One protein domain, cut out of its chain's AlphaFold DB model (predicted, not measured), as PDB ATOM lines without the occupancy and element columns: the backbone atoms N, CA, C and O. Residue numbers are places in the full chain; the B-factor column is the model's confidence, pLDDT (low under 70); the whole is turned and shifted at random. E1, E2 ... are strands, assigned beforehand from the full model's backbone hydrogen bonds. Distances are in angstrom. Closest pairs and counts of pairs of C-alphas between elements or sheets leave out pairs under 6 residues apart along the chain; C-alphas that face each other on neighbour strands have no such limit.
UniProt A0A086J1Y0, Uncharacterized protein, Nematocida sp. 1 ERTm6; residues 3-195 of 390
ATOM      1  N   TYR A   3     -24.430   2.646  15.007       88.00
ATOM      2  CA  TYR A   3     -24.597   1.208  14.795       88.00
ATOM      3  C   TYR A   3     -23.271   0.556  14.425       88.00
ATOM      4  O   TYR A   3     -22.532   1.079  13.588       88.00
ATOM      5  N   HIS A   4     -23.017  -0.622  14.983       84.81
ATOM      6  CA  HIS A   4     -21.938  -1.496  14.540       84.81
ATOM      7  C   HIS A   4     -22.390  -2.956  14.560       84.81
ATOM      8  O   HIS A   4     -23.330  -3.325  15.261       84.81
ATOM      9  N   SER A   5     -21.746  -3.789  13.746       89.62
ATOM     10  CA  SER A   5     -22.090  -5.202  13.613       89.62
ATOM     11  C   SER A   5     -20.872  -6.087  13.806       89.62
ATOM     12  O   SER A   5     -19.775  -5.743  13.365       89.62
ATOM     13  N   LEU A   6     -21.095  -7.259  14.382       90.50
ATOM     14  CA  LEU A   6     -20.090  -8.288  14.597       90.50
ATOM     15  C   LEU A   6     -20.600  -9.615  14.046       90.50
ATOM     16  O   LEU A   6     -21.711 -10.023  14.361       90.50
ATOM     17  N   THR A   7     -19.758 -10.318  13.296       92.00
ATOM     18  CA  THR A   7     -20.014 -11.710  12.920       92.00
ATOM     19  C   THR A   7     -19.198 -12.625  13.824       92.00
ATOM     20  O   THR A   7     -17.967 -12.542  13.836       92.00
ATOM     21  N   ILE A   8     -19.865 -13.515  14.555       89.31
ATOM     22  CA  ILE A   8     -19.214 -14.550  15.363       89.31
ATOM     23  C   ILE A   8     -19.310 -15.878  14.624       89.31
ATOM     24  O   ILE A   8     -20.387 -16.305  14.207       89.31
ATOM     25  N   ARG A   9     -18.157 -16.524  14.451       88.19
ATOM     26  CA  ARG A   9     -18.061 -17.864  13.872       88.19
ATOM     27  C   ARG A   9     -18.159 -18.928  14.966       88.19
ATOM     28  O   ARG A   9     -17.697 -18.661  16.077       88.19
ATOM     29  N   PRO A  10     -18.623 -20.146  14.641       84.06
ATOM     30  CA  PRO A  10     -18.528 -21.286  15.546       84.06
ATOM     31  C   PRO A  10     -17.122 -21.431  16.129       84.06
ATOM     32  O   PRO A  10     -16.131 -21.266  15.411       84.06
ATOM     33  N   ASN A  11     -17.038 -21.762  17.418       79.31
ATOM     34  CA  ASN A  11     -15.796 -21.891  18.193       79.31
ATOM     35  C   ASN A  11     -14.995 -20.595  18.415       79.31
ATOM     36  O   ASN A  11     -13.987 -20.630  19.122       79.31
ATOM     37  N   ASN A  12     -15.419 -19.457  17.860       85.62
ATOM     38  CA  ASN A  12     -14.826 -18.167  18.191       85.62
ATOM     39  C   ASN A  12     -15.577 -17.527  19.358       85.62
ATOM     40  O   ASN A  12     -16.800 -17.604  19.461       85.62
ATOM     41  N   ILE A  13     -14.816 -16.840  20.205       90.69
ATOM     42  CA  ILE A  13     -15.343 -16.033  21.299       90.69
ATOM     43  C   ILE A  13     -14.970 -14.588  20.998       90.69
ATOM     44  O   ILE A  13     -13.805 -14.275  20.746       90.69
ATOM     45  N   TYR A  14     -15.968 -13.716  20.998       91.94
ATOM     46  CA  TYR A  14     -15.756 -12.281  21.029       91.94
ATOM     47  C   TYR A  14     -15.682 -11.826  22.479       91.94
ATOM     48  O   TYR A  14     -16.527 -12.217  23.279       91.94
ATOM     49  N   VAL A  15     -14.695 -10.996  22.802       92.06
ATOM     50  CA  VAL A  15     -14.514 -10.431  24.139       92.06
ATOM     51  C   VAL A  15     -14.339  -8.927  24.001       92.06
ATOM     52  O   VAL A  15     -13.434  -8.472  23.301       92.06
ATOM     53  N   GLN A  16     -15.182  -8.177  24.699       90.00
ATOM     54  CA  GLN A  16     -15.002  -6.757  24.958       90.00
ATOM     55  C   GLN A  16     -14.794  -6.598  26.464       90.00
ATOM     56  O   GLN A  16     -15.718  -6.783  27.253       90.00
ATOM     57  N   GLU A  17     -13.559  -6.285  26.855       87.12
ATOM     58  CA  GLU A  17     -13.146  -6.211  28.264       87.12
ATOM     59  C   GLU A  17     -13.896  -5.129  29.048       87.12
ATOM     60  O   GLU A  17     -14.106  -5.270  30.246       87.12
ATOM     61  N   SER A  18     -14.307  -4.057  28.372       87.50
ATOM     62  CA  SER A  18     -15.109  -2.990  28.957       87.50
ATOM     63  C   SER A  18     -15.822  -2.220  27.848       87.50
ATOM     64  O   SER A  18     -15.179  -1.816  26.874       87.50
ATOM     65  N   MET A  19     -17.142  -2.053  27.948       86.56
ATOM     66  CA  MET A  19     -17.902  -1.237  26.998       86.56
ATOM     67  C   MET A  19     -17.511   0.239  27.135       86.56
ATOM     68  O   MET A  19     -17.595   0.802  28.224       86.56
ATOM     69  N   GLU A  20     -17.112   0.872  26.030       86.62
ATOM     70  CA  GLU A  20     -16.700   2.284  26.028       86.62
ATOM     71  C   GLU A  20     -17.875   3.238  26.268       86.62
ATOM     72  O   GLU A  20     -17.694   4.264  26.918       86.62
ATOM     73  N   ASN A  21     -19.066   2.872  25.791       88.50
ATOM     74  CA  ASN A  21     -20.320   3.605  25.943       88.50
ATOM     75  C   ASN A  21     -21.466   2.626  26.235       88.50
ATOM     76  O   ASN A  21     -21.379   1.436  25.908       88.50
ATOM     77  N   ASP A  22     -22.565   3.141  26.792       88.56
ATOM     78  CA  ASP A  22     -23.820   2.396  26.899       88.56
ATOM     79  C   ASP A  22     -24.207   1.837  25.526       88.56
ATOM     80  O   ASP A  22     -24.236   2.548  24.522       88.56
ATOM     81  N   THR A  23     -24.470   0.538  25.466       90.44
ATOM     82  CA  THR A  23     -24.678  -0.176  24.209       90.44
ATOM     83  C   THR A  23     -25.870  -1.100  24.326       90.44
ATOM     84  O   THR A  23     -26.067  -1.767  25.331       90.44
ATOM     85  N   ILE A  24     -26.666  -1.189  23.272       89.88
ATOM     86  CA  ILE A  24     -27.788  -2.114  23.195       89.88
ATOM     87  C   ILE A  24     -27.442  -3.208  22.191       89.88
ATOM     88  O   ILE A  24     -27.195  -2.918  21.019       89.88
ATOM     89  N   ILE A  25     -27.493  -4.469  22.618       92.31
ATOM     90  CA  ILE A  25     -27.493  -5.619  21.709       92.31
ATOM     91  C   ILE A  25     -28.868  -5.647  21.044       92.31
ATOM     92  O   ILE A  25     -29.864  -6.071  21.635       92.31
ATOM     93  N   LYS A  26     -28.955  -5.108  19.829       89.19
ATOM     94  CA  LYS A  26     -30.230  -4.837  19.164       89.19
ATOM     95  C   LYS A  26     -30.844  -6.079  18.563       89.19
ATOM     96  O   LYS A  26     -32.011  -6.358  18.820       89.19
ATOM     97  N   SER A  27     -30.088  -6.817  17.769       91.56
ATOM     98  CA  SER A  27     -30.601  -8.005  17.102       91.56
ATOM     99  C   SER A  27     -29.496  -8.995  16.795       91.56
ATOM    100  O   SER A  27     -28.315  -8.653  16.742       91.56
ATOM    101  N   VAL A  28     -29.914 -10.237  16.590       93.00
ATOM    102  CA  VAL A  28     -29.055 -11.340  16.177       93.00
ATOM    103  C   VAL A  28     -29.701 -12.005  14.977       93.00
ATOM    104  O   VAL A  28     -30.925 -12.145  14.917       93.00
ATOM    105  N   SER A  29     -28.891 -12.410  14.011       92.19
ATOM    106  CA  SER A  29     -29.345 -13.136  12.832       92.19
ATOM    107  C   SER A  29     -28.350 -14.205  12.417       92.19
ATOM    108  O   SER A  29     -27.152 -14.073  12.648       92.19
ATOM    109  N   LEU A  30     -28.837 -15.270  11.791       86.25
ATOM    110  CA  LEU A  30     -27.975 -16.234  11.131       86.25
ATOM    111  C   LEU A  30     -27.343 -15.579   9.903       86.25
ATOM    112  O   LEU A  30     -28.010 -14.894   9.113       86.25
ATOM    113  N   THR A  31     -26.050 -15.821   9.719       79.56
ATOM    114  CA  THR A  31     -25.375 -15.419   8.486       79.56
ATOM    115  C   THR A  31     -25.988 -16.135   7.275       79.56
ATOM    116  O   THR A  31     -26.652 -17.162   7.394       79.56
ATOM    117  N   PRO A  32     -25.749 -15.660   6.043       62.97
ATOM    118  CA  PRO A  32     -26.293 -16.293   4.838       62.97
ATOM    119  C   PRO A  32     -25.680 -17.665   4.488       62.97
ATOM    120  O   PRO A  32     -26.030 -18.228   3.441       62.97
ATOM    121  N   CYS A  33     -24.719 -18.151   5.279       64.31
ATOM    122  CA  CYS A  33     -23.962 -19.389   5.088       64.31
ATOM    123  C   CYS A  33     -24.372 -20.438   6.130       64.31
ATOM    124  O   CYS A  33     -23.526 -21.014   6.800       64.31
ATOM    125  N   VAL A  34     -25.682 -20.655   6.263       69.50
ATOM    126  CA  VAL A  34     -26.258 -21.645   7.178       69.50
ATOM    127  C   VAL A  34     -26.088 -23.052   6.609       69.50
ATOM    128  O   VAL A  34     -26.369 -23.291   5.429       69.50
ATOM    129  N   GLU A  35     -25.630 -23.981   7.437       69.69
ATOM    130  CA  GLU A  35     -25.543 -25.394   7.104       69.69
ATOM    131  C   GLU A  35     -26.952 -25.997   7.023       69.69
ATOM    132  O   GLU A  35     -27.779 -25.801   7.913       69.69
ATOM    133  N   LYS A  36     -27.251 -26.712   5.928       63.44
ATOM    134  CA  LYS A  36     -28.614 -27.184   5.611       63.44
ATOM    135  C   LYS A  36     -29.198 -28.112   6.678       63.44
ATOM    136  O   LYS A  36     -30.407 -28.088   6.888       63.44
ATOM    137  N   ASP A  37     -28.335 -28.882   7.333       66.81
ATOM    138  CA  ASP A  37     -28.716 -29.872   8.341       66.81
ATOM    139  C   ASP A  37     -28.669 -29.301   9.767       66.81
ATOM    140  O   ASP A  37     -29.077 -29.955  10.726       66.81
ATOM    141  N   SER A  38     -28.209 -28.056   9.924       68.12
ATOM    142  CA  SER A  38     -28.206 -27.381  11.212       68.12
ATOM    143  C   SER A  38     -29.589 -26.838  11.529       68.12
ATOM    144  O   SER A  38     -30.086 -25.926  10.868       68.12
ATOM    145  N   ILE A  39     -30.208 -27.383  12.572       76.81
ATOM    146  CA  ILE A  39     -31.553 -26.980  12.993       76.81
ATOM    147  C   ILE A  39     -31.499 -25.770  13.934       76.81
ATOM    148  O   ILE A  39     -32.374 -24.908  13.856       76.81
ATOM    149  N   ARG A  40     -30.474 -25.686  14.792       86.38
ATOM    150  CA  ARG A  40     -30.392 -24.744  15.918       86.38
ATOM    151  C   ARG A  40     -29.009 -24.102  16.013       86.38
ATOM    152  O   ARG A  40     -27.988 -24.767  15.833       86.38
ATOM    153  N   SER A  41     -28.970 -22.810  16.316       89.75
ATOM    154  CA  SER A  41     -27.749 -22.098  16.710       89.75
ATOM    155  C   SER A  41     -28.054 -21.155  17.860       89.75
ATOM    156  O   SER A  41     -29.058 -20.443  17.827       89.75
ATOM    157  N   SER A  42     -27.195 -21.156  18.870       92.31
ATOM    158  CA  SER A  42     -27.443 -20.445  20.122       92.31
ATOM    159  C   SER A  42     -26.384 -19.382  20.338       92.31
ATOM    160  O   SER A  42     -25.191 -19.661  20.232       92.31
ATOM    161  N   LEU A  43     -26.813 -18.168  20.671       94.25
ATOM    162  CA  LEU A  43     -25.926 -17.119  21.150       94.25
ATOM    163  C   LEU A  43     -25.889 -17.175  22.674       94.25
ATOM    164  O   LEU A  43     -26.892 -16.910  23.345       94.25
ATOM    165  N   ILE A  44     -24.715 -17.495  23.204       94.50
ATOM    166  CA  ILE A  44     -24.424 -17.466  24.631       94.50
ATOM    167  C   ILE A  44     -23.645 -16.188  24.925       94.50
ATOM    168  O   ILE A  44     -22.646 -15.894  24.262       94.50
ATOM    169  N   ALA A  45     -24.103 -15.444  25.927       94.50
ATOM    170  CA  ALA A  45     -23.435 -14.254  26.421       94.50
ATOM    171  C   ALA A  45     -22.937 -14.479  27.847       94.50
ATOM    172  O   ALA A  45     -23.654 -15.039  28.674       94.50
ATOM    173  N   THR A  46     -21.729 -14.008  28.131       94.56
ATOM    174  CA  THR A  46     -21.236 -13.775  29.486       94.56
ATOM    175  C   THR A  46     -21.236 -12.270  29.712       94.56
ATOM    176  O   THR A  46     -20.425 -11.567  29.112       94.56
ATOM    177  N   ILE A  47     -22.150 -11.766  30.538       91.94
ATOM    178  CA  ILE A  47     -22.252 -10.337  30.864       91.94
ATOM    179  C   ILE A  47     -21.843 -10.185  32.323       91.94
ATOM    180  O   ILE A  47     -22.443 -10.811  33.190       91.94
ATOM    181  N   ASP A  48     -20.781  -9.421  32.579       87.69
ATOM    182  CA  ASP A  48     -20.199  -9.257  33.921       87.69
ATOM    183  C   ASP A  48     -19.902 -10.594  34.640       87.69
ATOM    184  O   ASP A  48     -20.202 -10.820  35.809       87.69
ATOM    185  N   GLY A  49     -19.365 -11.559  33.886       88.19
ATOM    186  CA  GLY A  49     -19.058 -12.902  34.392       88.19
ATOM    187  C   GLY A  49     -20.263 -13.842  34.532       88.19
ATOM    188  O   GLY A  49     -20.064 -15.020  34.829       88.19
ATOM    189  N   GLN A  50     -21.488 -13.375  34.278       89.50
ATOM    190  CA  GLN A  50     -22.704 -14.188  34.336       89.50
ATOM    191  C   GLN A  50     -23.065 -14.736  32.955       89.50
ATOM    192  O   GLN A  50     -23.331 -13.981  32.020       89.50
ATOM    193  N   GLN A  51     -23.058 -16.061  32.822       92.69
ATOM    194  CA  GLN A  51     -23.292 -16.745  31.554       92.69
ATOM    195  C   GLN A  51     -24.768 -17.110  31.359       92.69
ATOM    196  O   GLN A  51     -25.390 -17.710  32.230       92.69
ATOM    197  N   THR A  52     -25.314 -16.816  30.179       93.38
ATOM    198  CA  THR A  52     -26.692 -17.161  29.814       93.38
ATOM    199  C   THR A  52     -26.866 -17.341  28.308       93.38
ATOM    200  O   THR A  52     -26.188 -16.703  27.495       93.38
ATOM    201  N   THR A  53     -27.803 -18.204  27.918       93.94
ATOM    202  CA  THR A  53     -28.298 -18.259  26.541       93.94
ATOM    203  C   THR A  53     -29.228 -17.070  26.302       93.94
ATOM    204  O   THR A  53     -30.334 -17.027  26.835       93.94
ATOM    205  N   ILE A  54     -28.818 -16.101  25.478       92.38
ATOM    206  CA  ILE A  54     -29.651 -14.915  25.194       92.38
ATOM    207  C   ILE A  54     -30.506 -15.070  23.938       92.38
ATOM    208  O   ILE A  54     -31.495 -14.361  23.774       92.38
ATOM    209  N   CYS A  55     -30.151 -15.987  23.037       92.81
ATOM    210  CA  CYS A  55     -30.927 -16.220  21.828       92.81
ATOM    211  C   CYS A  55     -30.701 -17.625  21.273       92.81
ATOM    212  O   CYS A  55     -29.575 -18.116  21.245       92.81
ATOM    213  N   ASN A  56     -31.767 -18.223  20.752       91.75
ATOM    214  CA  ASN A  56     -31.725 -19.423  19.929       91.75
ATOM    215  C   ASN A  56     -32.357 -19.093  18.573       91.75
ATOM    216  O   ASN A  56     -33.512 -18.662  18.518       91.75
ATOM    217  N   LEU A  57     -31.607 -19.293  17.492       89.75
ATOM    218  CA  LEU A  57     -32.074 -19.123  16.121       89.75
ATOM    219  C   LEU A  57     -32.223 -20.478  15.436       89.75
ATOM    220  O   LEU A  57     -31.463 -21.416  15.682       89.75
ATOM    221  N   LEU A  58     -33.217 -20.551  14.558       86.00
ATOM    222  CA  LEU A  58     -33.636 -21.769  13.885       86.00
ATOM    223  C   LEU A  58     -33.608 -21.572  12.378       86.00
ATOM    224  O   LEU A  58     -34.332 -20.728  11.839       86.00
ATOM    225  N   THR A  59     -32.813 -22.384  11.694       83.75
ATOM    226  CA  THR A  59     -32.699 -22.363  10.234       83.75
ATOM    227  C   THR A  59     -34.071 -22.555   9.587       83.75
ATOM    228  O   THR A  59     -34.834 -23.436   9.985       83.75
ATOM    229  N   ASN A  60     -34.408 -21.725   8.594       78.56
ATOM    230  CA  ASN A  60     -35.701 -21.713   7.897       78.56
ATOM    231  C   ASN A  60     -36.951 -21.434   8.764       78.56
ATOM    232  O   ASN A  60     -38.063 -21.505   8.239       78.56
ATOM    233  N   LYS A  61     -36.811 -21.124  10.060       80.94
ATOM    234  CA  LYS A  61     -37.951 -20.858  10.959       80.94
ATOM    235  C   LYS A  61     -37.840 -19.517  11.672       80.94
ATOM    236  O   LYS A  61     -38.742 -18.692  11.578       80.94
ATOM    237  N   MET A  62     -36.732 -19.294  12.369       82.69
ATOM    238  CA  MET A  62     -36.453 -18.080  13.133       82.69
ATOM    239  C   MET A  62     -34.986 -17.712  12.926       82.69
ATOM    240  O   MET A  62     -34.142 -17.942  13.783       82.69
ATOM    241  N   GLU A  63     -34.673 -17.184  11.742       86.88
ATOM    242  CA  GLU A  63     -33.295 -16.858  11.342       86.88
ATOM    243  C   GLU A  63     -32.805 -15.520  11.917       86.88
ATOM    244  O   GLU A  63     -31.649 -15.155  11.724       86.88
ATOM    245  N   SER A  64     -33.670 -14.772  12.603       88.31
ATOM    246  CA  SER A  64     -33.321 -13.518  13.268       88.31
ATOM    247  C   SER A  64     -34.248 -13.225  14.440       88.31
ATOM    248  O   SER A  64     -35.439 -13.536  14.374       88.31
ATOM    249  N   LYS A  65     -33.727 -12.552  15.469       88.44
ATOM    250  CA  LYS A  65     -34.491 -12.077  16.627       88.44
ATOM    251  C   LYS A  65     -34.000 -10.688  17.037       88.44
ATOM    252  O   LYS A  65     -32.798 -10.424  17.067       88.44
ATOM    253  N   ILE A  66     -34.940  -9.800  17.347       89.06
ATOM    254  CA  ILE A  66     -34.656  -8.523  18.009       89.06
ATOM    255  C   ILE A  66     -34.548  -8.808  19.508       89.06
ATOM    256  O   ILE A  66     -35.451  -9.428  20.063       89.06
ATOM    257  N   LEU A  67     -33.446  -8.384  20.127       88.31
ATOM    258  CA  LEU A  67     -33.140  -8.620  21.539       88.31
ATOM    259  C   LEU A  67     -33.332  -7.370  22.400       88.31
ATOM    260  O   LEU A  67     -33.934  -7.452  23.458       88.31
ATOM    261  N   ASN A  68     -32.842  -6.212  21.944       88.12
ATOM    262  CA  ASN A  68     -32.843  -4.962  22.717       88.12
ATOM    263  C   ASN A  68     -32.263  -5.090  24.145       88.12
ATOM    264  O   ASN A  68     -32.757  -4.444  25.061       88.12
ATOM    265  N   ILE A  69     -31.199  -5.876  24.339       90.19
ATOM    266  CA  ILE A  69     -30.576  -6.054  25.661       90.19
ATOM    267  C   ILE A  69     -29.635  -4.872  25.945       90.19
ATOM    268  O   ILE A  69     -28.657  -4.710  25.207       90.19
ATOM    269  N   PRO A  70     -29.893  -4.045  26.976       89.44
ATOM    270  CA  PRO A  70     -29.002  -2.953  27.353       89.44
ATOM    271  C   PRO A  70     -27.767  -3.467  28.108       89.44
ATOM    272  O   PRO A  70     -27.876  -4.248  29.053       89.44
ATOM    273  N   VAL A  71     -26.592  -2.976  27.720       89.75
ATOM    274  CA  VAL A  71     -25.286  -3.225  28.338       89.75
ATOM    275  C   VAL A  71     -24.675  -1.881  28.724       89.75
ATOM    276  O   VAL A  71     -24.470  -1.023  27.864       89.75
ATOM    277  N   LYS A  72     -24.411  -1.684  30.015       89.38
ATOM    278  CA  LYS A  72     -23.855  -0.430  30.531       89.38
ATOM    279  C   LYS A  72     -22.382  -0.239  30.185       89.38
ATOM    280  O   LYS A  72     -21.631  -1.206  30.046       89.38
ATOM    281  N   GLN A  73     -21.974   1.024  30.074       89.19
ATOM    282  CA  GLN A  73     -20.570   1.414  30.020       89.19
ATOM    283  C   GLN A  73     -19.794   0.767  31.180       89.19
ATOM    284  O   GLN A  73     -20.301   0.640  32.292       89.19
ATOM    285  N   GLY A  74     -18.558   0.344  30.924       87.50
ATOM    286  CA  GLY A  74     -17.710  -0.290  31.932       87.50
ATOM    287  C   GLY A  74     -17.852  -1.813  32.006       87.50
ATOM    288  O   GLY A  74     -16.879  -2.481  32.351       87.50
ATOM    289  N   VAL A  75     -19.004  -2.372  31.615       89.38
ATOM    290  CA  VAL A  75     -19.300  -3.811  31.720       89.38
ATOM    291  C   VAL A  75     -18.475  -4.627  30.725       89.38
ATOM    292  O   VAL A  75     -18.337  -4.253  29.558       89.38
ATOM    293  N   ARG A  76     -17.949  -5.774  31.171       91.81
ATOM    294  CA  ARG A  76     -17.321  -6.779  30.300       91.81
ATOM    295  C   ARG A  76     -18.388  -7.646  29.644       91.81
ATOM    296  O   ARG A  76     -19.281  -8.155  30.325       91.81
ATOM    297  N   ILE A  77     -18.243  -7.888  28.345       94.38
ATOM    298  CA  ILE A  77     -19.093  -8.820  27.606       94.38
ATOM    299  C   ILE A  77     -18.264  -9.826  26.813       94.38
ATOM    300  O   ILE A  77     -17.323  -9.474  26.101       94.38
ATOM    301  N   GLU A  78     -18.661 -11.090  26.907       95.31
ATOM    302  CA  GLU A  78     -18.186 -12.156  26.035       95.31
ATOM    303  C   GLU A  78     -19.359 -12.757  25.281       95.31
ATOM    304  O   GLU A  78     -20.409 -13.026  25.859       95.31
ATOM    305  N   LEU A  79     -19.181 -12.988  23.989       95.50
ATOM    306  CA  LEU A  79     -20.197 -13.575  23.130       95.50
ATOM    307  C   LEU A  79     -19.605 -14.781  22.421       95.50
ATOM    308  O   LEU A  79     -18.523 -14.705  21.833       95.50
ATOM    309  N   ARG A  80     -20.334 -15.893  22.452       93.81
ATOM    310  CA  ARG A  80     -19.968 -17.120  21.748       93.81
ATOM    311  C   ARG A  80     -21.196 -17.760  21.120       93.81
ATOM    312  O   ARG A  80     -22.310 -17.622  21.620       93.81
ATOM    313  N   THR A  81     -20.974 -18.488  20.039       91.69
ATOM    314  CA  THR A  81     -22.030 -19.213  19.332       91.69
ATOM    315  C   THR A  81     -21.869 -20.709  19.556       91.69
ATOM    316  O   THR A  81     -20.785 -21.237  19.305       91.69
ATOM    317  N   GLU A  82     -22.937 -21.385  19.968       89.25
ATOM    318  CA  GLU A  82     -23.038 -22.848  19.923       89.25
ATOM    319  C   GLU A  82     -23.776 -23.284  18.652       89.25
ATOM    320  O   GLU A  82     -24.699 -22.611  18.175       89.25
ATOM    321  N   GLY A  83     -23.386 -24.439  18.116       84.56
ATOM    322  CA  GLY A  83     -23.823 -24.927  16.810       84.56
ATOM    323  C   GLY A  83     -22.807 -24.635  15.705       84.56
ATOM    324  O   GLY A  83     -21.661 -24.275  15.956       84.56
ATOM    325  N   VAL A  84     -23.226 -24.837  14.458       83.56
ATOM    326  CA  VAL A  84     -22.333 -24.848  13.281       83.56
ATOM    327  C   VAL A  84     -22.471 -23.613  12.389       83.56
ATOM    328  O   VAL A  84     -21.689 -23.434  11.458       83.56
ATOM    329  N   ASN A  85     -23.430 -22.729  12.677       84.88
ATOM    330  CA  ASN A  85     -23.667 -21.535  11.870       84.88
ATOM    331  C   ASN A  85     -22.997 -20.303  12.471       84.88
ATOM    332  O   ASN A  85     -22.987 -20.109  13.685       84.88
ATOM    333  N   GLU A  86     -22.495 -19.428  11.603       88.31
ATOM    334  CA  GLU A  86     -22.060 -18.095  12.012       88.31
ATOM    335  C   GLU A  86     -23.287 -17.208  12.298       88.31
ATOM    336  O   GLU A  86     -24.301 -17.288  11.587       88.31
ATOM    337  N   MET A  87     -23.178 -16.329  13.296       90.94
ATOM    338  CA  MET A  87     -24.234 -15.395  13.700       90.94
ATOM    339  C   MET A  87     -23.754 -13.946  13.568       90.94
ATOM    340  O   MET A  87     -22.672 -13.598  14.038       90.94
ATOM    341  N   ASP A  88     -24.577 -13.102  12.949       91.81
ATOM    342  CA  ASP A  88     -24.403 -11.653  12.875       91.81
ATOM    343  C   ASP A  88     -25.154 -10.984  14.030       91.81
ATOM    344  O   ASP A  88     -26.345 -11.229  14.235       91.81
ATOM    345  N   ILE A  89     -24.467 -10.107  14.757       93.75
ATOM    346  CA  ILE A  89     -24.973  -9.377  15.919       93.75
ATOM    347  C   ILE A  89     -24.911  -7.887  15.612       93.75
ATOM    348  O   ILE A  89     -23.864  -7.376  15.211       93.75
ATOM    349  N   LEU A  90     -26.029  -7.192  15.799       92.44
ATOM    350  CA  LEU A  90     -26.135  -5.747  15.644       92.44
ATOM    351  C   LEU A  90     -26.139  -5.077  17.016       92.44
ATOM    352  O   LEU A  90     -26.970  -5.395  17.869       92.44
ATOM    353  N   PHE A  91     -25.274  -4.086  17.180       91.62
ATOM    354  CA  PHE A  91     -25.189  -3.240  18.359       91.62
ATOM    355  C   PHE A  91     -25.600  -1.807  18.019       91.62
ATOM    356  O   PHE A  91     -25.354  -1.321  16.910       91.62
ATOM    357  N   LEU A  92     -26.211  -1.131  18.990       90.25
ATOM    358  CA  LEU A  92     -26.444   0.310  18.985       90.25
ATOM    359  C   LEU A  92     -25.713   0.930  20.170       90.25
ATOM    360  O   LEU A  92     -26.093   0.706  21.312       90.25
ATOM    361  N   GLU A  93     -24.691   1.712  19.879       89.69
ATOM    362  CA  GLU A  93     -23.929   2.492  20.843       89.69
ATOM    363  C   GLU A  93     -24.618   3.847  21.064       89.69
ATOM    364  O   GLU A  93     -24.939   4.567  20.105       89.69
ATOM    365  N   MET A  94     -24.877   4.173  22.326       85.38
ATOM    366  CA  MET A  94     -25.518   5.412  22.759       85.38
ATOM    367  C   MET A  94     -24.479   6.529  22.877       85.38
ATOM    368  O   MET A  94     -23.310   6.269  23.158       85.38
ATOM    369  N   ASP A  95     -24.886   7.781  22.648       81.06
ATOM    370  CA  ASP A  95     -23.954   8.897  22.822       81.06
ATOM    371  C   ASP A  95     -23.726   9.164  24.322       81.06
ATOM    372  O   ASP A  95     -24.688   9.170  25.094       81.06
ATOM    373  N   PRO A  96     -22.484   9.471  24.746       68.56
ATOM    374  CA  PRO A  96     -22.124   9.668  26.156       68.56
ATOM    375  C   PRO A  96     -22.822  10.862  26.831       68.56
ATOM    376  O   PRO A  96     -22.681  11.063  28.032       68.56
ATOM    377  N   HIS A  97     -23.563  11.673  26.073       60.00
ATOM    378  CA  HIS A  97     -24.279  12.852  26.565       60.00
ATOM    379  C   HIS A  97     -25.802  12.671  26.634       60.00
ATOM    380  O   HIS A  97     -26.479  13.546  27.164       60.00
ATOM    381  N   GLU A  98     -26.347  11.560  26.129       52.94
ATOM    382  CA  GLU A  98     -27.793  11.273  26.174       52.94
ATOM    383  C   GLU A  98     -28.194  10.395  27.368       52.94
ATOM    384  O   GLU A  98     -29.380  10.159  27.594       52.94
ATOM    385  N   VAL A  99     -27.229   9.939  28.172       48.94
ATOM    386  CA  VAL A  99     -27.487   9.075  29.325       48.94
ATOM    387  C   VAL A  99     -27.171   9.823  30.614       48.94
ATOM    388  O   VAL A  99     -26.065   9.782  31.141       48.94
ATOM    389  N   ASN A 100     -28.185  10.500  31.143       42.88
ATOM    390  CA  ASN A 100     -28.197  10.940  32.529       42.88
ATOM    391  C   ASN A 100     -28.713   9.763  33.376       42.88
ATOM    392  O   ASN A 100     -29.876   9.731  33.765       42.88
ATOM    393  N   THR A 101     -27.885   8.739  33.594       45.12
ATOM    394  CA  THR A 101     -28.179   7.723  34.611       45.12
ATOM    395  C   THR A 101     -27.150   7.856  35.708       45.12
ATOM    396  O   THR A 101     -25.956   7.764  35.435       45.12
ATOM    397  N   ASN A 102     -27.639   8.102  36.924       44.50
ATOM    398  CA  ASN A 102     -26.880   8.004  38.163       44.50
ATOM    399  C   ASN A 102     -25.891   6.831  38.106       44.50
ATOM    400  O   ASN A 102     -26.201   5.789  37.526       44.50
ATOM    401  N   GLU A 103     -24.731   7.020  38.733       45.78
ATOM    402  CA  GLU A 103     -23.631   6.063  38.932       45.78
ATOM    403  C   GLU A 103     -24.045   4.821  39.758       45.78
ATOM    404  O   GLU A 103     -23.327   4.378  40.652       45.78
ATOM    405  N   GLU A 104     -25.233   4.270  39.535       56.03
ATOM    406  CA  GLU A 104     -25.700   3.066  40.200       56.03
ATOM    407  C   GLU A 104     -25.173   1.852  39.434       56.03
ATOM    408  O   GLU A 104     -25.456   1.664  38.246       56.03
ATOM    409  N   GLU A 105     -24.365   1.044  40.125       64.94
ATOM    410  CA  GLU A 105     -23.851  -0.231  39.630       64.94
ATOM    411  C   GLU A 105     -25.022  -1.086  39.131       64.94
ATOM    412  O   GLU A 105     -25.824  -1.606  39.906       64.94
ATOM    413  N   THR A 106     -25.145  -1.203  37.810       76.38
ATOM    414  CA  THR A 106     -26.102  -2.110  37.183       76.38
ATOM    415  C   THR A 106     -25.552  -3.520  37.312       76.38
ATOM    416  O   THR A 106     -24.557  -3.855  36.671       76.38
ATOM    417  N   VAL A 107     -26.196  -4.346  38.135       85.81
ATOM    418  CA  VAL A 107     -25.773  -5.730  38.363       85.81
ATOM    419  C   VAL A 107     -26.568  -6.653  37.447       85.81
ATOM    420  O   VAL A 107     -27.794  -6.756  37.542       85.81
ATOM    421  N   TYR A 108     -25.861  -7.326  36.541       89.31
ATOM    422  CA  TYR A 108     -26.435  -8.365  35.691       89.31
ATOM    423  C   TYR A 108     -26.424  -9.692  36.435       89.31
ATOM    424  O   TYR A 108     -25.429 -10.063  37.054       89.31
ATOM    425  N   ARG A 109     -27.521 -10.440  36.336       90.56
ATOM    426  CA  ARG A 109     -27.648 -11.762  36.937       90.56
ATOM    427  C   ARG A 109     -28.303 -12.739  35.985       90.56
ATOM    428  O   ARG A 109     -29.242 -12.411  35.261       90.56
ATOM    429  N   THR A 110     -27.818 -13.971  36.025       91.62
ATOM    430  CA  THR A 110     -28.363 -15.073  35.241       91.62
ATOM    431  C   THR A 110     -28.934 -16.128  36.167       91.62
ATOM    432  O   THR A 110     -28.266 -16.561  37.107       91.62
ATOM    433  N   ILE A 111     -30.169 -16.545  35.908       93.62
ATOM    434  CA  ILE A 111     -30.840 -17.606  36.664       93.62
ATOM    435  C   ILE A 111     -31.216 -18.704  35.685       93.62
ATOM    436  O   ILE A 111     -31.805 -18.423  34.648       93.62
ATOM    437  N   GLN A 112     -30.905 -19.952  36.022       95.44
ATOM    438  CA  GLN A 112     -31.383 -21.108  35.277       95.44
ATOM    439  C   GLN A 112     -32.394 -21.870  36.131       95.44
ATOM    440  O   GLN A 112     -32.080 -22.297  37.243       95.44
ATOM    441  N   VAL A 113     -33.604 -22.050  35.606       96.31
ATOM    442  CA  VAL A 113     -34.676 -22.795  36.274       96.31
ATOM    443  C   VAL A 113     -34.931 -24.088  35.497       96.31
ATOM    444  O   VAL A 113     -35.275 -24.022  34.314       96.31
ATOM    445  N   PRO A 114     -34.754 -25.271  36.117       95.94
ATOM    446  CA  PRO A 114     -35.071 -26.545  35.482       95.94
ATOM    447  C   PRO A 114     -36.549 -26.658  35.082       95.94
ATOM    448  O   PRO A 114     -37.417 -25.999  35.655       95.94
ATOM    449  N   GLY A 115     -36.844 -27.551  34.138       94.81
ATOM    450  CA  GLY A 115     -38.222 -27.874  33.775       94.81
ATOM    451  C   GLY A 115     -39.014 -28.432  34.962       94.81
ATOM    452  O   GLY A 115     -38.501 -29.250  35.729       94.81
ATOM    453  N   ASN A 116     -40.273 -28.011  35.100       96.06
ATOM    454  CA  ASN A 116     -41.165 -28.354  36.217       96.06
ATOM    455  C   ASN A 116     -40.612 -27.960  37.597       96.06
ATOM    456  O   ASN A 116     -40.850 -28.656  38.587       96.06
ATOM    457  N   ALA A 117     -39.873 -26.853  37.663       97.38
ATOM    458  CA  ALA A 117     -39.322 -26.310  38.896       97.38
ATOM    459  C   ALA A 117     -39.692 -24.833  39.074       97.38
ATOM    460  O   ALA A 117     -40.183 -24.165  38.159       97.38
ATOM    461  N   SER A 118     -39.437 -24.323  40.276       96.69
ATOM    462  CA  SER A 118     -39.495 -22.897  40.568       96.69
ATOM    463  C   SER A 118     -38.227 -22.411  41.258       96.69
ATOM    464  O   SER A 118     -37.467 -23.193  41.837       96.69
ATOM    465  N   HIS A 119     -37.983 -21.109  41.156       95.62
ATOM    466  CA  HIS A 119     -36.865 -20.429  41.787       95.62
ATOM    467  C   HIS A 119     -37.327 -19.088  42.351       95.62
ATOM    468  O   HIS A 119     -37.932 -18.286  41.642       95.62
ATOM    469  N   THR A 120     -37.036 -18.847  43.625       92.69
ATOM    470  CA  THR A 120     -37.322 -17.568  44.278       92.69
ATOM    471  C   THR A 120     -36.143 -16.622  44.100       92.69
ATOM    472  O   THR A 120     -34.997 -16.996  44.336       92.69
ATOM    473  N   VAL A 121     -36.453 -15.402  43.684       88.75
ATOM    474  CA  VAL A 121     -35.525 -14.290  43.506       88.75
ATOM    475  C   VAL A 121     -35.785 -13.341  44.674       88.75
ATOM    476  O   VAL A 121     -36.874 -12.775  44.782       88.75
ATOM    477  N   ASP A 122     -34.833 -13.272  45.606       79.38
ATOM    478  CA  ASP A 122     -34.975 -12.588  46.903       79.38
ATOM    479  C   ASP A 122     -34.786 -11.062  46.804       79.38
ATOM    480  O   ASP A 122     -34.906 -10.332  47.793       79.38
ATOM    481  N   GLU A 123     -34.489 -10.566  45.607       70.75
ATOM    482  CA  GLU A 123     -34.265  -9.159  45.322       70.75
ATOM    483  C   GLU A 123     -35.568  -8.348  45.389       70.75
ATOM    484  O   GLU A 123     -36.644  -8.791  44.990       70.75
ATOM    485  N   ILE A 124     -35.459  -7.124  45.919       66.50
ATOM    486  CA  ILE A 124     -36.606  -6.223  46.124       66.50
ATOM    487  C   ILE A 124     -37.013  -5.546  44.810       66.50
ATOM    488  O   ILE A 124     -38.170  -5.188  44.660       66.50
ATOM    489  N   SER A 125     -36.087  -5.370  43.866       81.31
ATOM    490  CA  SER A 125     -36.382  -4.838  42.537       81.31
ATOM    491  C   SER A 125     -35.525  -5.549  41.497       81.31
ATOM    492  O   SER A 125     -34.304  -5.626  41.646       81.31
ATOM    493  N   ALA A 126     -36.155  -6.105  40.467       86.12
ATOM    494  CA  ALA A 126     -35.479  -6.831  39.401       86.12
ATOM    495  C   ALA A 126     -36.214  -6.648  38.070       86.12
ATOM    496  O   ALA A 126     -37.440  -6.696  38.012       86.12
ATOM    497  N   ARG A 127     -35.457  -6.481  36.986       87.94
ATOM    498  CA  ARG A 127     -35.977  -6.369  35.620       87.94
ATOM    499  C   ARG A 127     -35.551  -7.585  34.806       87.94
ATOM    500  O   ARG A 127     -34.361  -7.800  34.586       87.94
ATOM    501  N   ILE A 128     -36.509  -8.385  34.350       90.94
ATOM    502  CA  ILE A 128     -36.274  -9.558  33.502       90.94
ATOM    503  C   ILE A 128     -36.193  -9.093  32.051       90.94
ATOM    504  O   ILE A 128     -37.185  -8.643  31.483       90.94
ATOM    505  N   LEU A 129     -35.025  -9.231  31.433       90.62
ATOM    506  CA  LEU A 129     -34.782  -8.762  30.069       90.62
ATOM    507  C   LEU A 129     -35.093  -9.829  29.018       90.62
ATOM    508  O   LEU A 129     -35.655  -9.528  27.967       90.62
ATOM    509  N   ASN A 130     -34.729 -11.081  29.289       93.94
ATOM    510  CA  ASN A 130     -34.833 -12.162  28.314       93.94
ATOM    511  C   ASN A 130     -35.078 -13.505  28.998       93.94
ATOM    512  O   ASN A 130     -34.511 -13.776  30.058       93.94
ATOM    513  N   VAL A 131     -35.871 -14.352  28.344       95.50
ATOM    514  CA  VAL A 131     -36.060 -15.758  28.703       95.50
ATOM    515  C   VAL A 131     -35.737 -16.638  27.505       95.50
ATOM    516  O   VAL A 131     -36.169 -16.374  26.381       95.50
ATOM    517  N   SER A 132     -34.966 -17.696  27.723       95.00
ATOM    518  CA  SER A 132     -34.517 -18.582  26.651       95.00
ATOM    519  C   SER A 132     -34.469 -20.023  27.121       95.00
ATOM    520  O   SER A 132     -34.096 -20.296  28.255       95.00
ATOM    521  N   ILE A 133     -34.783 -20.967  26.236       93.81
ATOM    522  CA  ILE A 133     -34.441 -22.370  26.474       93.81
ATOM    523  C   ILE A 133     -32.915 -22.460  26.560       93.81
ATOM    524  O   ILE A 133     -32.214 -22.004  25.647       93.81
ATOM    525  N   ALA A 134     -32.408 -23.023  27.656       91.69
ATOM    526  CA  ALA A 134     -30.980 -23.238  27.840       91.69
ATOM    527  C   ALA A 134     -30.428 -24.112  26.701       91.69
ATOM    528  O   ALA A 134     -31.134 -24.952  26.125       91.69
ATOM    529  N   TYR A 135     -29.169 -23.906  26.326       83.50
ATOM    530  CA  TYR A 135     -28.541 -24.788  25.350       83.50
ATOM    531  C   TYR A 135     -28.363 -26.197  25.938       83.50
ATOM    532  O   TYR A 135     -27.754 -26.370  26.993       83.50
ATOM    533  N   THR A 136     -28.886 -27.200  25.235       78.62
ATOM    534  CA  THR A 136     -28.731 -28.626  25.545       78.62
ATOM    535  C   THR A 136     -28.483 -29.379  24.243       78.62
ATOM    536  O   THR A 136     -29.080 -29.049  23.216       78.62
ATOM    537  N   GLU A 137     -27.610 -30.389  24.274       68.94
ATOM    538  CA  GLU A 137     -27.381 -31.268  23.116       68.94
ATOM    539  C   GLU A 137     -28.594 -32.171  22.850       68.94
ATOM    540  O   GLU A 137     -28.927 -32.464  21.702       68.94
ATOM    541  N   GLU A 138     -29.284 -32.582  23.915       71.62
ATOM    542  CA  GLU A 138     -30.496 -33.385  23.819       71.62
ATOM    543  C   GLU A 138     -31.702 -32.506  23.481       71.62
ATOM    544  O   GLU A 138     -31.993 -31.514  24.160       71.62
ATOM    545  N   VAL A 139     -32.418 -32.898  22.426       71.56
ATOM    546  CA  VAL A 139     -33.699 -32.306  22.039       71.56
ATOM    547  C   VAL A 139     -34.799 -33.022  22.806       71.56
ATOM    548  O   VAL A 139     -35.046 -34.210  22.589       71.56
ATOM    549  N   VAL A 140     -35.452 -32.297  23.710       80.00
ATOM    550  CA  VAL A 140     -36.628 -32.783  24.433       80.00
ATOM    551  C   VAL A 140     -37.860 -32.140  23.814       80.00
ATOM    552  O   VAL A 140     -38.002 -30.923  23.851       80.00
ATOM    553  N   ASP A 141     -38.746 -32.951  23.244       84.19
ATOM    554  CA  ASP A 141     -39.988 -32.446  22.662       84.19
ATOM    555  C   ASP A 141     -40.956 -31.963  23.752       84.19
ATOM    556  O   ASP A 141     -41.137 -32.598  24.796       84.19
ATOM    557  N   GLY A 142     -41.646 -30.859  23.471       89.50
ATOM    558  CA  GLY A 142     -42.715 -30.329  24.306       89.50
ATOM    559  C   GLY A 142     -42.765 -28.810  24.289       89.50
ATOM    560  O   GLY A 142     -42.026 -28.148  23.568       89.50
ATOM    561  N   THR A 143     -43.643 -28.252  25.115       94.81
ATOM    562  CA  THR A 143     -43.779 -26.808  25.314       94.81
ATOM    563  C   THR A 143     -43.563 -26.507  26.791       94.81
ATOM    564  O   THR A 143     -44.169 -27.159  27.641       94.81
ATOM    565  N   SER A 144     -42.711 -25.529  27.094       97.00
ATOM    566  CA  SER A 144     -42.571 -24.964  28.436       97.00
ATOM    567  C   SER A 144     -43.284 -23.624  28.526       97.00
ATOM    568  O   SER A 144     -43.129 -22.770  27.656       97.00
ATOM    569  N   LYS A 145     -44.024 -23.412  29.608       97.69
ATOM    570  CA  LYS A 145     -44.596 -22.121  29.982       97.69
ATOM    571  C   LYS A 145     -43.806 -21.544  31.137       97.69
ATOM    572  O   LYS A 145     -43.490 -22.243  32.099       97.69
ATOM    573  N   VAL A 146     -43.482 -20.269  31.016       97.38
ATOM    574  CA  VAL A 146     -42.665 -19.542  31.976       97.38
ATOM    575  C   VAL A 146     -43.527 -18.480  32.622       97.38
ATOM    576  O   VAL A 146     -44.062 -17.613  31.932       97.38
ATOM    577  N   PHE A 147     -43.649 -18.543  33.941       96.50
ATOM    578  CA  PHE A 147     -44.436 -17.609  34.726       96.50
ATOM    579  C   PHE A 147     -43.560 -16.875  35.731       96.50
ATOM    580  O   PHE A 147     -42.612 -17.432  36.281       96.50
ATOM    581  N   MET A 148     -43.939 -15.639  36.011       94.31
ATOM    582  CA  MET A 148     -43.481 -14.885  37.166       94.31
ATOM    583  C   MET A 148     -44.643 -14.763  38.140       94.31
ATOM    584  O   MET A 148     -45.744 -14.379  37.743       94.31
ATOM    585  N   LYS A 149     -44.400 -15.056  39.414       92.81
ATOM    586  CA  LYS A 149     -45.328 -14.723  40.490       92.81
ATOM    587  C   LYS A 149     -44.722 -13.645  41.365       92.81
ATOM    588  O   LYS A 149     -43.641 -13.838  41.907       92.81
ATOM    589  N   SER A 150     -45.424 -12.536  41.522       89.88
ATOM    590  CA  SER A 150     -45.024 -11.439  42.404       89.88
ATOM    591  C   SER A 150     -46.280 -10.800  42.981       89.88
ATOM    592  O   SER A 150     -47.307 -10.742  42.308       89.88
ATOM    593  N   ASN A 151     -46.240 -10.389  44.251       84.94
ATOM    594  CA  ASN A 151     -47.357  -9.713  44.930       84.94
ATOM    595  C   ASN A 151     -48.727 -10.429  44.844       84.94
ATOM    596  O   ASN A 151     -49.776  -9.798  44.919       84.94
ATOM    597  N   GLY A 152     -48.734 -11.762  44.720       81.94
ATOM    598  CA  GLY A 152     -49.959 -12.563  44.584       81.94
ATOM    599  C   GLY A 152     -50.537 -12.621  43.164       81.94
ATOM    600  O   GLY A 152     -51.511 -13.341  42.942       81.94
ATOM    601  N   GLU A 153     -49.924 -11.933  42.204       87.94
ATOM    602  CA  GLU A 153     -50.247 -12.019  40.783       87.94
ATOM    603  C   GLU A 153     -49.374 -13.070  40.092       87.94
ATOM    604  O   GLU A 153     -48.261 -13.370  40.525       87.94
ATOM    605  N   THR A 154     -49.900 -13.680  39.029       93.00
ATOM    606  CA  THR A 154     -49.172 -14.633  38.182       93.00
ATOM    607  C   THR A 154     -49.212 -14.140  36.744       93.00
ATOM    608  O   THR A 154     -50.280 -14.089  36.136       93.00
ATOM    609  N   THR A 155     -48.043 -13.826  36.200       92.62
ATOM    610  CA  THR A 155     -47.868 -13.294  34.848       92.62
ATOM    611  C   THR A 155     -47.192 -14.341  33.980       92.62
ATOM    612  O   THR A 155     -46.133 -14.860  34.334       92.62
ATOM    613  N   LEU A 156     -47.788 -14.663  32.832       95.19
ATOM    614  CA  LEU A 156     -47.136 -15.486  31.813       95.19
ATOM    615  C   LEU A 156     -46.076 -14.636  31.105       95.19
ATOM    616  O   LEU A 156     -46.418 -13.663  30.441       95.19
ATOM    617  N   LEU A 157     -44.809 -15.021  31.233       94.50
ATOM    618  CA  LEU A 157     -43.690 -14.358  30.565       94.50
ATOM    619  C   LEU A 157     -43.497 -14.886  29.140       94.50
ATOM    620  O   LEU A 157     -43.306 -14.112  28.209       94.50
ATOM    621  N   ALA A 158     -43.538 -16.210  28.958       95.94
ATOM    622  CA  ALA A 158     -43.338 -16.822  27.648       95.94
ATOM    623  C   ALA A 158     -43.918 -18.236  27.549       95.94
ATOM    624  O   ALA A 158     -44.002 -18.973  28.530       95.94
ATOM    625  N   GLU A 159     -44.245 -18.630  26.320       96.44
ATOM    626  CA  GLU A 159     -44.474 -20.016  25.918       96.44
ATOM    627  C   GLU A 159     -43.370 -20.398  24.924       96.44
ATOM    628  O   GLU A 159     -43.203 -19.731  23.898       96.44
ATOM    629  N   LEU A 160     -42.574 -21.410  25.275       94.19
ATOM    630  CA  LEU A 160     -41.342 -21.785  24.587       94.19
ATOM    631  C   LEU A 160     -41.401 -23.244  24.111       94.19
ATOM    632  O   LEU A 160     -41.754 -24.143  24.870       94.19
ATOM    633  N   GLU A 161     -41.029 -23.482  22.859       91.12
ATOM    634  CA  GLU A 161     -41.061 -24.788  22.188       91.12
ATOM    635  C   GLU A 161     -39.813 -24.925  21.302       91.12
ATOM    636  O   GLU A 161     -39.555 -24.056  20.453       91.12
ATOM    637  N   ILE A 162     -39.054 -26.015  21.486       86.06
ATOM    638  CA  ILE A 162     -37.887 -26.321  20.649       86.06
ATOM    639  C   ILE A 162     -38.318 -26.444  19.187       86.06
ATOM    640  O   ILE A 162     -39.329 -27.054  18.846       86.06
ATOM    641  N   GLY A 163     -37.561 -25.817  18.292       80.19
ATOM    642  CA  GLY A 163     -37.866 -25.802  16.873       80.19
ATOM    643  C   GLY A 163     -39.031 -24.884  16.490       80.19
ATOM    644  O   GLY A 163     -39.453 -24.942  15.333       80.19
ATOM    645  N   ARG A 164     -39.551 -24.038  17.392       83.25
ATOM    646  CA  ARG A 164     -40.629 -23.087  17.069       83.25
ATOM    647  C   ARG A 164     -40.418 -21.698  17.662       83.25
ATOM    648  O   ARG A 164     -40.368 -20.727  16.910       83.25
ATOM    649  N   LYS A 165     -40.278 -21.603  18.983       88.19
ATOM    650  CA  LYS A 165     -40.038 -20.353  19.716       88.19
ATOM    651  C   LYS A 165     -39.197 -20.680  20.939       88.19
ATOM    652  O   LYS A 165     -39.712 -21.134  21.946       88.19
ATOM    653  N   GLU A 166     -37.895 -20.465  20.837       89.75
ATOM    654  CA  GLU A 166     -36.944 -20.895  21.869       89.75
ATOM    655  C   GLU A 166     -36.409 -19.754  22.736       89.75
ATOM    656  O   GLU A 166     -35.640 -19.995  23.662       89.75
ATOM    657  N   CYS A 167     -36.792 -18.513  22.436       91.81
ATOM    658  CA  CYS A 167     -36.465 -17.341  23.237       91.81
ATOM    659  C   CYS A 167     -37.533 -16.248  23.102       91.81
ATOM    660  O   CYS A 167     -38.178 -16.101  22.051       91.81
ATOM    661  N   GLU A 168     -37.690 -15.463  24.164       92.25
ATOM    662  CA  GLU A 168     -38.555 -14.293  24.211       92.25
ATOM    663  C   GLU A 168     -37.922 -13.152  25.013       92.25
ATOM    664  O   GLU A 168     -37.415 -13.347  26.115       92.25
ATOM    665  N   VAL A 169     -38.000 -11.948  24.448       88.50
ATOM    666  CA  VAL A 169     -37.674 -10.699  25.143       88.50
ATOM    667  C   VAL A 169     -38.947 -10.247  25.837       88.50
ATOM    668  O   VAL A 169     -39.951 -10.033  25.159       88.50
ATOM    669  N   VAL A 170     -38.921 -10.155  27.164       85.62
ATOM    670  CA  VAL A 170     -40.141  -9.931  27.960       85.62
ATOM    671  C   VAL A 170     -40.158  -8.549  28.602       85.62
ATOM    672  O   VAL A 170     -41.223  -7.963  28.718       85.62
ATOM    673  N   ASP A 171     -38.986  -8.027  28.964       85.12
ATOM    674  CA  ASP A 171     -38.808  -6.702  29.561       85.12
ATOM    675  C   ASP A 171     -39.816  -6.372  30.684       85.12
ATOM    676  O   ASP A 171     -40.651  -5.478  30.559       85.12
ATOM    677  N   VAL A 172     -39.771  -7.144  31.775       85.81
ATOM    678  CA  VAL A 172     -40.730  -7.052  32.894       85.81
ATOM    679  C   VAL A 172     -40.029  -6.607  34.166       85.81
ATOM    680  O   VAL A 172     -39.029  -7.207  34.557       85.81
ATOM    681  N   LEU A 173     -40.580  -5.596  34.834       85.69
ATOM    682  CA  LEU A 173     -40.139  -5.137  36.148       85.69
ATOM    683  C   LEU A 173     -40.912  -5.858  37.262       85.69
ATOM    684  O   LEU A 173     -42.130  -6.022  37.183       85.69
ATOM    685  N   ALA A 174     -40.200  -6.273  38.304       83.25
ATOM    686  CA  ALA A 174     -40.756  -6.780  39.547       83.25
ATOM    687  C   ALA A 174     -40.242  -5.929  40.713       83.25
ATOM    688  O   ALA A 174     -39.045  -5.925  40.984       83.25
ATOM    689  N   ASP A 175     -41.153  -5.252  41.416       80.75
ATOM    690  CA  ASP A 175     -40.855  -4.347  42.546       80.75
ATOM    691  C   ASP A 175     -40.964  -5.027  43.921       80.75
ATOM    692  O   ASP A 175     -41.115  -4.384  44.964       80.75
ATOM    693  N   ALA A 176     -40.951  -6.357  43.925       80.19
ATOM    694  CA  ALA A 176     -40.968  -7.178  45.121       80.19
ATOM    695  C   ALA A 176     -40.331  -8.540  44.830       80.19
ATOM    696  O   ALA A 176     -40.088  -8.889  43.672       80.19
ATOM    697  N   GLN A 177     -40.157  -9.338  45.890       86.19
ATOM    698  CA  GLN A 177     -39.755 -10.739  45.780       86.19
ATOM    699  C   GLN A 177     -40.611 -11.449  44.723       86.19
ATOM    700  O   GLN A 177     -41.846 -11.373  44.751       86.19
ATOM    701  N   MET A 178     -39.950 -12.154  43.807       90.88
ATOM    702  CA  MET A 178     -40.617 -12.876  42.729       90.88
ATOM    703  C   MET A 178     -40.256 -14.362  42.737       90.88
ATOM    704  O   MET A 178     -39.137 -14.757  43.056       90.88
ATOM    705  N   GLU A 179     -41.216 -15.205  42.371       94.38
ATOM    706  CA  GLU A 179     -41.009 -16.623  42.089       94.38
ATOM    707  C   GLU A 179     -41.086 -16.838  40.573       94.38
ATOM    708  O   GLU A 179     -42.118 -16.589  39.947       94.38
ATOM    709  N   LEU A 180     -39.997 -17.323  39.982       95.38
ATOM    710  CA  LEU A 180     -39.953 -17.778  38.597       95.38
ATOM    711  C   LEU A 180     -40.397 -19.237  38.557       95.38
ATOM    712  O   LEU A 180     -39.822 -20.077  39.246       95.38
ATOM    713  N   VAL A 181     -41.410 -19.550  37.756       97.25
ATOM    714  CA  VAL A 181     -41.976 -20.898  37.644       97.25
ATOM    715  C   VAL A 181     -41.898 -21.363  36.202       97.25
ATOM    716  O   VAL A 181     -42.360 -20.673  35.294       97.25
ATOM    717  N   VAL A 182     -41.340 -22.552  35.997       97.81
ATOM    718  CA  VAL A 182     -41.264 -23.202  34.690       97.81
ATOM    719  C   VAL A 182     -42.131 -24.452  34.717       97.81
ATOM    720  O   VAL A 182     -41.830 -25.420  35.411       97.81
ATOM    721  N   GLU A 183     -43.198 -24.450  33.926       97.38
ATOM    722  CA  GLU A 183     -44.053 -25.614  33.700       97.38
ATOM    723  C   GLU A 183     -43.702 -26.234  32.348       97.38
ATOM    724  O   GLU A 183     -43.840 -25.573  31.323       97.38
ATOM    725  N   GLY A 184     -43.256 -27.488  32.315       95.56
ATOM    726  CA  GLY A 184     -42.834 -28.163  31.084       95.56
ATOM    727  C   GLY A 184     -41.409 -28.722  31.153       95.56
ATOM    728  O   GLY A 184     -40.768 -28.671  32.202       95.56
ATOM    729  N   PRO A 185     -40.918 -29.323  30.057       94.62
ATOM    730  CA  PRO A 185     -39.729 -30.174  30.100       94.62
ATOM    731  C   PRO A 185     -38.395 -29.415  30.077       94.62
ATOM    732  O   PRO A 185     -37.385 -29.958  30.517       94.62
ATOM    733  N   HIS A 186     -38.362 -28.186  29.562       94.75
ATOM    734  CA  HIS A 186     -37.101 -27.492  29.286       94.75
ATOM    735  C   HIS A 186     -36.556 -26.727  30.492       94.75
ATOM    736  O   HIS A 186     -37.320 -26.092  31.219       94.75
ATOM    737  N   ALA A 187     -35.229 -26.708  30.632       94.69
ATOM    738  CA  ALA A 187     -34.535 -25.739  31.474       94.69
ATOM    739  C   ALA A 187     -34.511 -24.362  30.791       94.69
ATOM    740  O   ALA A 187     -34.236 -24.266  29.591       94.69
ATOM    741  N   ILE A 188     -34.802 -23.309  31.553       96.31
ATOM    742  CA  ILE A 188     -34.938 -21.938  31.054       96.31
ATOM    743  C   ILE A 188     -33.887 -21.044  31.705       96.31
ATOM    744  O   ILE A 188     -33.804 -20.973  32.931       96.31
ATOM    745  N   ASP A 189     -33.123 -20.348  30.869       95.94
ATOM    746  CA  ASP A 189     -32.218 -19.277  31.259       95.94
ATOM    747  C   ASP A 189     -32.972 -17.940  31.290       95.94
ATOM    748  O   ASP A 189     -33.691 -17.585  30.350       95.94
ATOM    749  N   PHE A 190     -32.760 -17.178  32.358       95.00
ATOM    750  CA  PHE A 190     -33.261 -15.824  32.558       95.00
ATOM    751  C   PHE A 190     -32.079 -14.865  32.637       95.00
ATOM    752  O   PHE A 190     -31.142 -15.103  33.403       95.00
ATOM    753  N   LEU A 191     -32.156 -13.764  31.890       93.88
ATOM    754  CA  LEU A 191     -31.275 -12.613  32.067       93.88
ATOM    755  C   LEU A 191     -32.023 -11.535  32.844       93.88
ATOM    756  O   LEU A 191     -33.065 -11.051  32.393       93.88
ATOM    757  N   ILE A 192     -31.477 -11.161  33.995       91.94
ATOM    758  CA  ILE A 192     -32.070 -10.218  34.936       91.94
ATOM    759  C   ILE A 192     -31.078  -9.085  35.182       91.94
ATOM    760  O   ILE A 192     -29.869  -9.304  35.243       91.94
ATOM    761  N   VAL A 193     -31.602  -7.876  35.328       88.56
ATOM    762  CA  VAL A 193     -30.873  -6.737  35.878       88.56
ATOM    763  C   VAL A 193     -31.457  -6.435  37.245       88.56
ATOM    764  O   VAL A 193     -32.666  -6.232  37.370       88.56
ATOM    765  N   GLU A 194     -30.617  -6.443  38.272       84.88
ATOM    766  CA  GLU A 194     -31.038  -6.050  39.613       84.88
ATOM    767  C   GLU A 194     -31.256  -4.531  39.631       84.88
ATOM    768  O   GLU A 194     -30.405  -3.755  39.192       84.88
ATOM    769  N   GLY A 195     -32.433  -4.112  40.091       66.00
ATOM    770  CA  GLY A 195     -32.739  -2.707  40.307       66.00
ATOM    771  C   GLY A 195     -32.000  -2.210  41.544       66.00
ATOM    772  O   GLY A 195     -31.966  -2.878  42.584       66.00
TER     773      GLY A 195
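Overview. This is residues 3 to 195 of the 390 residues of an uncharacterized protein of Nematocida sp. 1 ERTm6 (UniProt A0A086J1Y0). Two sandwiches of eight strands each sit side by side, and the edge strands E5 and E6 of the first pack on the outward face of the sheet E9 E16 E11 E14 of the second. In each sandwich two four-stranded sheets stand face to face, and the link of residues 94 to 106 loops far from the middle as it passes from the first sandwich to the second. The printed part has 193 residues, with no named helix and sixteen named strands, E1 to E16 in order along the chain, so numbered that E1 to E8 make the first sandwich and E9 to E16 the second; the class is all strand. The sheets run E1 E8 E3 E6, E2 E7 E4 E5, E9 E16 E11 E14 and E10 E15 E12 E13, each antiparallel. The whole is compact, with a radius of gyration of the C-alphas of 16.5 A, and flat, spanning 47 by 44 by 22 A.

Along the chain. Find C-alpha 3 at (-24.597, 1.208, 14.795), where E1, residues 3 to 8, begins. Next come E2, residues 13 to 16; E3, residues 23 to 30, 21.0 A long; E4, residues 40 to 47, 22.3 A; and E5, residues 50 to 58, 24.4 A. E6, residues 64 to 71, E7, residues 77 to 82, and E8, residues 87 to 93, follow. Pick up E9, residues 107 to 113, at C-alpha 107, (-25.773, -5.730, 38.363), and go on to E10, residues 117 to 121. E11, residues 126 to 133, bends by 59 degrees at residue 129. Then read E12, residues 143 to 150, 23.0 A long, and E13, residues 153 to 161, 24.4 A. E14, residues 167 to 174, bends by 54 degrees at residue 171. E15, residues 178 to 183, precedes E16, residues 188 to 194, which ends at C-alpha 194, (-31.038, -6.050, 39.613).

Arrangement. The four sheets form a stack of sheets, that is, sheets face to face, here in two pairs, and each sheet is strongly twisted. Look first at E1 E8 E3 E6 and E2 E7 E4 E5, whose facing parts are 9.4 A apart centre to centre. They form a jelly roll, one long hairpin wound over both sheets, pairing E1 with E8, E2 with E7, E3 with E6 and E4 with E5. For E1 and E8, find N 6 and O 89, 2.9 A apart, within hydrogen-bond range; for E3 and E6, N 25 and O 69 at 2.8 A; for the hairpin E4 and E5, N 43 and O 55 at 2.8 A. The sheets E9 E16 E11 E14 and E10 E15 E12 E13 form a second jelly roll, their facing parts 10.2 A apart centre to centre, pairing E9 with E16, E10 with E15, E11 with E14 and E12 with E13. There N 111 and O 190 of E9 and E16 are 3.0 A apart, and N 146 and O 158 of the hairpin E12 and E13 2.9 A. Between the two, the closest C-alphas of E5 and E11 are those of Thr 53 and Ser 132, 6.2 A apart, and those of E6 and E14 are Leu 67 and Val 169, also 6.2 A. E1 and E10 are apart.

Size, cuts and confidence. The C-alphas of Asp 37 and Asn 102, the two farthest apart, are 48.2 A from each other. The printed part has no cut. The link E8 to E9 is long, with 13 residues. The mean pLDDT of the printed part is 86.5; look for values under 70 at residues 32 to 38, 96 to 105, 124, 137 and 195 of this model.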